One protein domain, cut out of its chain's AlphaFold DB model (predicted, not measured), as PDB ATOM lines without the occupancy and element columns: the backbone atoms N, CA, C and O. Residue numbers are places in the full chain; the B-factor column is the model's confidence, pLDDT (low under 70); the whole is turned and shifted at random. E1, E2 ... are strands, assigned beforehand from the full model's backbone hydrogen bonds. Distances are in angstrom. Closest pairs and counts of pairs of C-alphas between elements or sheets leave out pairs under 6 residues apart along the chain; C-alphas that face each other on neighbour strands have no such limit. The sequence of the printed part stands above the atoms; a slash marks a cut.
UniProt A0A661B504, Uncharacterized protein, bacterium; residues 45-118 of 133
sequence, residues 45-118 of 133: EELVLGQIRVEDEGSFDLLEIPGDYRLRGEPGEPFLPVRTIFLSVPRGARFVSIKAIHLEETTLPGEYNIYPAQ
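What this domain is: This is residues 45 to 118 of the 133 residues of an uncharacterized protein of bacterium (UniProt A0A661B504). Little regular structure: two antiparallel hairpins, E1 with E2 and E3 with E4, meet near the end of E2, and residues 86 to 110 stick out as a wide loop. The 74 printed residues have four named strands, E1 to E4 in chain order, and no named helix; the class is all strand, with 22 residues in named elements. The whole is only just loose, close to extended, with radius of gyration of the C-alphas 16.6 A and spans 54 by 27 by 20 A.

Where its parts are: E1, residues 48 to 54, begins at C-alpha 48 (124.252, 164.922, 185.877); E2 is residues 58 to 64; each is 19.5 A long. E3, residues 69 to 72, spans 9.2 A; E4, residues 80 to 83, spans 10.1 A, ending at C-alpha 83 (132.506, 172.906, 175.835).

How they stand to each other: Within hydrogen-bond range are N 50 and O 62, 2.8 A, in hairpin E1 and E2, at 152 degrees, and N 70 and O 82, 2.9 A, in hairpin E3 and E4, at 133 degrees. The closest C-alphas of E2 and E4, Glu 64 and Pro 81, are 5.9 A apart. E1 is apart from E3 and E4.

The domain as a whole: The farthest C-alphas, Asp 56 and Gly 92, are 54.1 A apart. The printed part has no cut; no link is long; no printed residue is under pLDDT 70.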
ATOM      1  N   GLU A  45     121.767 172.614 188.427       84.38
ATOM      2  CA  GLU A  45     120.645 171.764 188.049       84.38
ATOM      3  C   GLU A  45     120.864 171.055 186.705       84.38
ATOM      4  O   GLU A  45     120.224 170.037 186.438       84.38
ATOM      5  N   GLU A  46     121.774 171.562 185.869       86.06
ATOM      6  CA  GLU A  46     122.149 170.936 184.600       86.06
ATOM      7  C   GLU A  46     123.177 169.808 184.781       86.06
ATOM      8  O   GLU A  46     123.393 169.023 183.859       86.06
ATOM      9  N   LEU A  47     123.809 169.694 185.955       89.56
ATOM     10  CA  LEU A  47     124.826 168.679 186.215       89.56
ATOM     11  C   LEU A  47     124.186 167.315 186.467       89.56
ATOM     12  O   LEU A  47     123.354 167.134 187.358       89.56
ATOM     13  N   VAL A  48     124.647 166.318 185.721       91.12
ATOM     14  CA  VAL A  48     124.252 164.922 185.877       91.12
ATOM     15  C   VAL A  48     125.429 164.146 186.453       91.12
ATOM     16  O   VAL A  48     126.503 164.085 185.859       91.12
ATOM     17  N   LEU A  49     125.221 163.538 187.620       91.12
ATOM     18  CA  LEU A  49     126.196 162.657 188.263       91.12
ATOM     19  C   LEU A  49     125.834 161.195 187.985       91.12
ATOM     20  O   LEU A  49     124.826 160.684 188.476       91.12
ATOM     21  N   GLY A  50     126.663 160.530 187.187       90.12
ATOM     22  CA  GLY A  50     126.640 159.087 186.971       90.12
ATOM     23  C   GLY A  50     127.641 158.356 187.866       90.12
ATOM     24  O   GLY A  50     128.549 158.964 188.429       90.12
ATOM     25  N   GLN A  51     127.503 157.033 187.971       91.88
ATOM     26  CA  GLN A  51     128.481 156.174 188.648       91.88
ATOM     27  C   GLN A  51     128.962 155.059 187.724       91.88
ATOM     28  O   GLN A  51     128.161 154.339 187.127       91.88
ATOM     29  N   ILE A  52     130.280 154.890 187.659       90.69
ATOM     30  CA  ILE A  52     130.954 153.811 186.938       90.69
ATOM     31  C   ILE A  52     131.608 152.895 187.968       90.69
ATOM     32  O   ILE A  52     132.288 153.359 188.878       90.69
ATOM     33  N   ARG A  53     131.425 151.580 187.826       90.50
ATOM     34  CA  ARG A  53     132.182 150.581 188.589       90.50
ATOM     35  C   ARG A  53     133.200 149.900 187.689       90.50
ATOM     36  O   ARG A  53     132.838 149.386 186.635       90.50
ATOM     37  N   VAL A  54     134.439 149.871 188.152       88.88
ATOM     38  CA  VAL A  54     135.556 149.137 187.563       88.88
ATOM     39  C   VAL A  54     135.871 147.980 188.508       88.88
ATOM     40  O   VAL A  54     136.046 148.198 189.705       88.88
ATOM     41  N   GLU A  55     135.890 146.755 187.981       83.81
ATOM     42  CA  GLU A  55     135.951 145.513 188.770       83.81
ATOM     43  C   GLU A  55     137.116 145.492 189.778       83.81
ATOM     44  O   GLU A  55     136.909 145.105 190.927       83.81
ATOM     45  N   ASP A  56     138.281 146.022 189.391       84.56
ATOM     46  CA  ASP A  56     139.505 146.008 190.208       84.56
ATOM     47  C   ASP A  56     139.862 147.358 190.865       84.56
ATOM     48  O   ASP A  56     140.715 147.407 191.751       84.56
ATOM     49  N   GLU A  57     139.220 148.460 190.463       84.75
ATOM     50  CA  GLU A  57     139.583 149.824 190.901       84.75
ATOM     51  C   GLU A  57     138.486 150.520 191.723       84.75
ATOM     52  O   GLU A  57     138.722 151.571 192.320       84.75
ATOM     53  N   GLY A  58     137.296 149.922 191.818       91.44
ATOM     54  CA  GLY A  58     136.194 150.428 192.634       91.44
ATOM     55  C   GLY A  58     135.194 151.286 191.858       91.44
ATOM     56  O   GLY A  58     134.947 151.074 190.672       91.44
ATOM     57  N   SER A  59     134.527 152.206 192.561       93.81
ATOM     58  CA  SER A  59     133.513 153.092 191.978       93.81
ATOM     59  C   SER A  59     134.045 154.502 191.765       93.81
ATOM     60  O   SER A  59     134.652 155.085 192.666       93.81
ATOM     61  N   PHE A  60     133.721 155.056 190.608       96.06
ATOM     62  CA  PHE A  60     134.036 156.414 190.212       96.06
ATOM     63  C   PHE A  60     132.763 157.181 189.875       96.06
ATOM     64  O   PHE A  60     131.783 156.607 189.392       96.06
ATOM     65  N   ASP A  61     132.820 158.485 190.086       95.62
ATOM     66  CA  ASP A  61     131.783 159.428 189.705       95.62
ATOM     67  C   ASP A  61     132.054 159.944 188.290       95.62
ATOM     68  O   ASP A  61     133.190 160.247 187.913       95.62
ATOM     69  N   LEU A  62     130.997 160.053 187.494       94.19
ATOM     70  CA  LEU A  62     131.041 160.618 186.154       94.19
ATOM     71  C   LEU A  62     130.210 161.895 186.142       94.19
ATOM     72  O   LEU A  62     128.996 161.844 186.317       94.19
ATOM     73  N   LEU A  63     130.868 163.033 185.947       94.00
ATOM     74  CA  LEU A  63     130.201 164.326 185.866       94.00
ATOM     75  C   LEU A  63     129.891 164.657 184.406       94.00
ATOM     76  O   LEU A  63     130.805 164.862 183.611       94.00
ATOM     77  N   GLU A  64     128.613 164.760 184.065       93.00
ATOM     78  CA  GLU A  64     128.151 165.116 182.727       93.00
ATOM     79  C   GLU A  64     127.334 166.409 182.756       93.00
ATOM     80  O   GLU A  64     126.571 166.666 183.684       93.00
ATOM     81  N   ILE A  65     127.481 167.219 181.708       93.69
ATOM     82  CA  ILE A  65     126.585 168.343 181.421       93.69
ATOM     83  C   ILE A  65     125.914 168.018 180.082       93.69
ATOM     84  O   ILE A  65     126.625 167.811 179.093       93.69
ATOM     85  N   PRO A  66     124.576 167.922 180.011       88.44
ATOM     86  CA  PRO A  66     123.869 167.690 178.759       88.44
ATOM     87  C   PRO A  66     124.148 168.780 177.714       88.44
ATOM     88  O   PRO A  66     124.462 169.922 178.035       88.44
ATOM     89  N   GLY A  67     123.977 168.449 176.433       88.50
ATOM     90  CA  GLY A  67     124.090 169.416 175.336       88.50
ATOM     91  C   GLY A  67     125.396 169.299 174.551       88.50
ATOM     92  O   GLY A  67     125.730 168.225 174.056       88.50
ATOM     93  N   ASP A  68     126.096 170.419 174.352       89.88
ATOM     94  CA  ASP A  68     127.297 170.519 173.507       89.88
ATOM     95  C   ASP A  68     128.621 170.312 174.268       89.88
ATOM     96  O   ASP A  68     129.709 170.538 173.723       89.88
ATOM     97  N   TYR A  69     128.537 169.830 175.508       93.31
ATOM     98  CA  TYR A  69     129.683 169.439 176.313       93.31
ATOM     99  C   TYR A  69     130.153 168.038 175.929       93.31
ATOM    100  O   TYR A  69     129.376 167.141 175.602       93.31
ATOM    101  N   ARG A  70     131.467 167.844 175.962       93.31
ATOM    102  CA  ARG A  70     132.102 166.543 175.762       93.31
ATOM    103  C   ARG A  70     133.081 166.295 176.882       93.31
ATOM    104  O   ARG A  70     133.815 167.202 177.262       93.31
ATOM    105  N   LEU A  71     133.126 165.061 177.362       93.19
ATOM    106  CA  LEU A  71     134.123 164.659 178.339       93.19
ATOM    107  C   LEU A  71     135.518 164.711 177.712       93.19
ATOM    108  O   LEU A  71     135.734 164.231 176.591       93.19
ATOM    109  N   ARG A  72     136.460 165.327 178.423       94.56
ATOM    110  CA  ARG A  72     137.854 165.458 178.010       94.56
ATOM    111  C   ARG A  72     138.763 165.462 179.236       94.56
ATOM    112  O   ARG A  72     138.410 165.989 180.282       94.56
ATOM    113  N   GLY A  73     139.937 164.876 179.075       94.12
ATOM    114  CA  GLY A  73     141.009 164.831 180.061       94.12
ATOM    115  C   GLY A  73     142.206 164.126 179.435       94.12
ATOM    116  O   GLY A  73     142.035 163.381 178.461       94.12
ATOM    117  N   GLU A  74     143.405 164.386 179.941       95.25
ATOM    118  CA  GLU A  74     144.572 163.586 179.571       95.25
ATOM    119  C   GLU A  74     144.503 162.211 180.259       95.25
ATOM    120  O   GLU A  74     143.883 162.094 181.318       95.25
ATOM    121  N   PRO A  75     145.103 161.147 179.695       95.25
ATOM    122  CA  PRO A  75     145.026 159.816 180.290       95.25
ATOM    123  C   PRO A  75     145.472 159.796 181.760       95.25
ATOM    124  O   PRO A  75     146.596 160.180 182.077       95.25
ATOM    125  N   GLY A  76     144.592 159.324 182.647       94.12
ATOM    126  CA  GLY A  76     144.805 159.306 184.099       94.12
ATOM    127  C   GLY A  76     144.382 160.580 184.844       94.12
ATOM    128  O   GLY A  76     144.290 160.549 186.068       94.12
ATOM    129  N   GLU A  77     144.086 161.679 184.147       95.75
ATOM    130  CA  GLU A  77     143.503 162.888 184.739       95.75
ATOM    131  C   GLU A  77     141.970 162.785 184.835       95.75
ATOM    132  O   GLU A  77     141.363 161.987 184.115       95.75
ATOM    133  N   PRO A  78     141.309 163.588 185.690       96.00
ATOM    134  CA  PRO A  78     139.852 163.608 185.791       96.00
ATOM    135  C   PRO A  78     139.168 163.834 184.436       96.00
ATOM    136  O   PRO A  78     139.477 164.787 183.717       96.00
ATOM    137  N   PHE A  79     138.206 162.978 184.091       95.94
ATOM    138  CA  PHE A  79     137.460 163.086 182.844       95.94
ATOM    139  C   PHE A  79     136.287 164.059 183.008       95.94
ATOM    140  O   PHE A  79     135.212 163.684 183.471       95.94
ATOM    141  N   LEU A  80     136.513 165.330 182.666       95.75
ATOM    142  CA  LEU A  80     135.590 166.431 182.961       95.75
ATOM    143  C   LEU A  80     134.856 166.938 181.710       95.75
ATOM    144  O   LEU A  80     135.380 166.841 180.595       95.75
ATOM    145  N   PRO A  81     133.649 167.512 181.862       95.00
ATOM    146  CA  PRO A  81     132.902 168.079 180.749       95.00
ATOM    147  C   PRO A  81     133.559 169.370 180.240       95.00
ATOM    148  O   PRO A  81     133.841 170.298 180.993       95.00
ATOM    149  N   VAL A  82     133.771 169.445 178.926       93.69
ATOM    150  CA  VAL A  82     134.367 170.590 178.231       93.69
ATOM    151  C   VAL A  82     133.479 171.007 177.069       93.69
ATOM    152  O   VAL A  82     133.095 170.192 176.228       93.69
ATOM    153  N   ARG A  83     133.209 172.308 176.970       92.06
ATOM    154  CA  ARG A  83     132.506 172.906 175.835       92.06
ATOM    155  C   ARG A  83     133.495 173.431 174.802       92.06
ATOM    156  O   ARG A  83     134.417 174.169 175.137       92.06
ATOM    157  N   THR A  84     133.297 173.077 173.534       91.38
ATOM    158  CA  THR A  84     134.111 173.603 172.425       91.38
ATOM    159  C   THR A  84     133.316 174.642 171.648       91.38
ATOM    160  O   THR A  84     132.277 174.320 171.080       91.38
ATOM    161  N   ILE A  85     133.823 175.874 171.587       88.75
ATOM    162  CA  ILE A  85     133.164 176.978 170.883       88.75
ATOM    163  C   ILE A  85     133.915 177.291 169.595       88.75
ATOM    164  O   ILE A  85     135.131 177.486 169.593       88.75
ATOM    165  N   PHE A  86     133.173 177.359 168.492       88.25
ATOM    166  CA  PHE A  86     133.707 177.692 167.177       88.25
ATOM    167  C   PHE A  86     133.427 179.155 166.853       88.25
ATOM    168  O   PHE A  86     132.278 179.585 166.782       88.25
ATOM    169  N   LEU A  87     134.493 179.918 166.626       86.56
ATOM    170  CA  LEU A  87     134.425 181.331 166.279       86.56
ATOM    171  C   LEU A  87     134.789 181.545 164.812       86.56
ATOM    172  O   LEU A  87     135.819 181.070 164.336       86.56
ATOM    173  N   SER A  88     133.953 182.302 164.101       86.56
ATOM    174  CA  SER A  88     134.236 182.700 162.722       86.56
ATOM    175  C   SER A  88     135.203 183.880 162.700       86.56
ATOM    176  O   SER A  88     134.905 184.945 163.239       86.56
ATOM    177  N   VAL A  89     136.346 183.701 162.040       85.62
ATOM    178  CA  VAL A  89     137.348 184.758 161.859       85.62
ATOM    179  C   VAL A  89     137.207 185.356 160.466       85.62
ATOM    180  O   VAL A  89     137.301 184.618 159.481       85.62
ATOM    181  N   PRO A  90     137.013 186.681 160.344       85.50
ATOM    182  CA  PRO A  90     137.010 187.343 159.049       85.50
ATOM    183  C   PRO A  90     138.299 187.078 158.266       85.50
ATOM    184  O   PRO A  90     139.394 187.004 158.827       85.50
ATOM    185  N   ARG A  91     138.189 186.980 156.940       86.94
ATOM    186  CA  ARG A  91     139.350 186.764 156.069       86.94
ATOM    187  C   ARG A  91     140.369 187.895 156.255       86.94
ATOM    188  O   ARG A  91     140.043 189.059 156.063       86.94
ATOM    189  N   GLY A  92     141.609 187.535 156.588       87.06
ATOM    190  CA  GLY A  92     142.697 188.488 156.836       87.06
ATOM    191  C   GLY A  92     142.802 188.977 158.285       87.06
ATOM    192  O   GLY A  92     143.788 189.630 158.617       87.06
ATOM    193  N   ALA A  93     141.848 188.631 159.154       84.44
ATOM    194  CA  ALA A  93     141.988 188.826 160.591       84.44
ATOM    195  C   ALA A  93     142.789 187.674 161.221       84.44
ATOM    196  O   ALA A  93     142.838 186.558 160.700       84.44
ATOM    197  N   ARG A  94     143.424 187.951 162.364       84.56
ATOM    198  CA  ARG A  94     144.144 186.966 163.178       84.56
ATOM    199  C   ARG A  94     143.684 187.071 164.623       84.56
ATOM    200  O   ARG A  94     143.484 188.181 165.114       84.56
ATOM    201  N   PHE A  95     143.574 185.940 165.309       85.88
ATOM    202  CA  PHE A  95     143.412 185.959 166.758       85.88
ATOM    203  C   PHE A  95     144.689 186.493 167.403       85.88
ATOM    204  O   PHE A  95     145.793 186.053 167.076       85.88
ATOM    205  N   VAL A  96     144.533 187.471 168.290       87.12
ATOM    206  CA  VAL A  96     145.650 188.064 169.034       87.12
ATOM    207  C   VAL A  96     145.645 187.575 170.475       87.12
ATOM    208  O   VAL A  96     146.696 187.229 171.003       87.12
ATOM    209  N   SER A  97     144.470 187.524 171.103       86.88
ATOM    210  CA  SER A  97     144.320 187.055 172.476       86.88
ATOM    211  C   SER A  97     142.923 186.494 172.726       86.88
ATOM    212  O   SER A  97     141.976 186.830 172.014       86.88
ATOM    213  N   ILE A  98     142.819 185.639 173.740       87.12
ATOM    214  CA  ILE A  98     141.564 185.200 174.349       87.12
ATOM    215  C   ILE A  98     141.663 185.583 175.822       87.12
ATOM    216  O   ILE A  98     142.690 185.331 176.455       87.12
ATOM    217  N   LYS A  99     140.621 186.217 176.360       88.31
ATOM    218  CA  LYS A  99     140.534 186.578 177.775       88.31
ATOM    219  C   LYS A  99     139.286 185.934 178.356       88.31
ATOM    220  O   LYS A  99     138.186 186.231 177.901       88.31
ATOM    221  N   ALA A 100     139.471 185.063 179.341       86.31
ATOM    222  CA  ALA A 100     138.371 184.568 180.150       86.31
ATOM    223  C   ALA A 100     138.027 185.632 181.199       86.31
ATOM    224  O   ALA A 100     138.903 186.077 181.943       86.31
ATOM    225  N   ILE A 101     136.769 186.060 181.226       85.88
ATOM    226  CA  ILE A 101     136.238 186.913 182.286       85.88
ATOM    227  C   ILE A 101     135.404 185.991 183.167       85.88
ATOM    228  O   ILE A 101     134.326 185.562 182.769       85.88
ATOM    229  N   HIS A 102     135.944 185.629 184.329       80.44
ATOM    230  CA  HIS A 102     135.212 184.836 185.312       80.44
ATOM    231  C   HIS A 102     134.121 185.712 185.926       80.44
ATOM    232  O   HIS A 102     134.428 186.735 186.540       80.44
ATOM    233  N   LEU A 103     132.861 185.337 185.706       82.31
ATOM    234  CA  LEU A 103     131.704 186.058 186.235       82.31
ATOM    235  C   LEU A 103     131.305 185.520 187.610       82.31
ATOM    236  O   LEU A 103     131.097 186.300 188.534       82.31
ATOM    237  N   GLU A 104     131.243 184.196 187.739       87.44
ATOM    238  CA  GLU A 104     130.784 183.506 188.939       87.44
ATOM    239  C   GLU A 104     131.466 182.137 189.060       87.44
ATOM    240  O   GLU A 104     131.818 181.514 188.055       87.44
ATOM    241  N   GLU A 105     131.681 181.689 190.295       89.25
ATOM    242  CA  GLU A 105     132.221 180.374 190.629       89.25
ATOM    243  C   GLU A 105     131.384 179.778 191.759       89.25
ATOM    244  O   GLU A 105     131.183 180.413 192.795       89.25
ATOM    245  N   THR A 106     130.935 178.541 191.563       89.56
ATOM    246  CA  THR A 106     130.136 177.809 192.545       89.56
ATOM    247  C   THR A 106     130.839 176.510 192.900       89.56
ATOM    248  O   THR A 106     131.151 175.695 192.032       89.56
ATOM    249  N   THR A 107     131.085 176.297 194.191       89.81
ATOM    250  CA  THR A 107     131.663 175.048 194.692       89.81
ATOM    251  C   THR A 107     130.588 173.973 194.798       89.81
ATOM    252  O   THR A 107     129.584 174.157 195.488       89.81
ATOM    253  N   LEU A 108     130.817 172.823 194.162       88.50
ATOM    254  CA  LEU A 108     129.947 171.660 194.319       88.50
ATOM    255  C   LEU A 108     130.172 171.024 195.701       88.50
ATOM    256  O   LEU A 108     131.319 170.745 196.056       88.50
ATOM    257  N   PRO A 109     129.114 170.789 196.499       89.31
ATOM    258  CA  PRO A 109     129.263 170.190 197.819       89.31
ATOM    259  C   PRO A 109     129.624 168.704 197.709       89.31
ATOM    260  O   PRO A 109     129.121 168.014 196.825       89.31
ATOM    261  N   GLY A 110     130.424 168.200 198.649       89.19
ATOM    262  CA  GLY A 110     130.783 166.781 198.749       89.19
ATOM    263  C   GLY A 110     132.212 166.466 198.307       89.19
ATOM    264  O   GLY A 110     132.984 167.353 197.951       89.19
ATOM    265  N   GLU A 111     132.555 165.182 198.368       92.19
ATOM    266  CA  GLU A 111     133.810 164.633 197.852       92.19
ATOM    267  C   GLU A 111     133.486 163.741 196.655       92.19
ATOM    268  O   GLU A 111     132.547 162.948 196.714       92.19
ATOM    269  N   TYR A 112     134.255 163.890 195.579       92.31
ATOM    270  CA  TYR A 112     134.017 163.203 194.313       92.31
ATOM    271  C   TYR A 112     135.254 162.416 193.906       92.31
ATOM    272  O   TYR A 112     136.364 162.955 193.901       92.31
ATOM    273  N   ASN A 113     135.056 161.160 193.512       95.06
ATOM    274  CA  ASN A 113     136.105 160.325 192.940       95.06
ATOM    275  C   ASN A 113     135.924 160.263 191.422       95.06
ATOM    276  O   ASN A 113     135.377 159.296 190.894       95.06
ATOM    277  N   ILE A 114     136.318 161.328 190.722       95.50
ATOM    278  CA  ILE A 114     136.041 161.476 189.288       95.50
ATOM    279  C   ILE A 114     136.741 160.393 188.468       95.50
ATOM    280  O   ILE A 114     137.938 160.149 188.624       95.50
ATOM    281  N   TYR A 115     135.987 159.782 187.556       95.75
ATOM    282  CA  TYR A 115     136.489 158.766 186.643       95.75
ATOM    283  C   TYR A 115     137.677 159.299 185.822       95.75
ATOM    284  O   TYR A 115     137.553 160.354 185.188       95.75
ATOM    285  N   PRO A 116     138.829 158.603 185.810       95.62
ATOM    286  CA  PRO A 116     139.996 159.052 185.068       95.62
ATOM    287  C   PRO A 116     139.811 158.834 183.563       95.62
ATOM    288  O   PRO A 116     139.312 157.796 183.111       95.62
ATOM    289  N   ALA A 117     140.259 159.801 182.765       95.56
ATOM    290  CA  ALA A 117     140.213 159.711 181.316       95.56
ATOM    291  C   ALA A 117     141.080 158.541 180.833       95.56
ATOM    292  O   ALA A 117     142.209 158.336 181.283       95.56
ATOM    293  N   GLN A 118     140.532 157.758 179.905       92.94
ATOM    294  CA  GLN A 118     141.191 156.572 179.369       92.94
ATOM    295  C   GLN A 118     142.021 156.931 178.129       92.94
ATOM    296  O   GLN A 118     141.617 157.800 177.348       92.94
TER     297      GLN A 118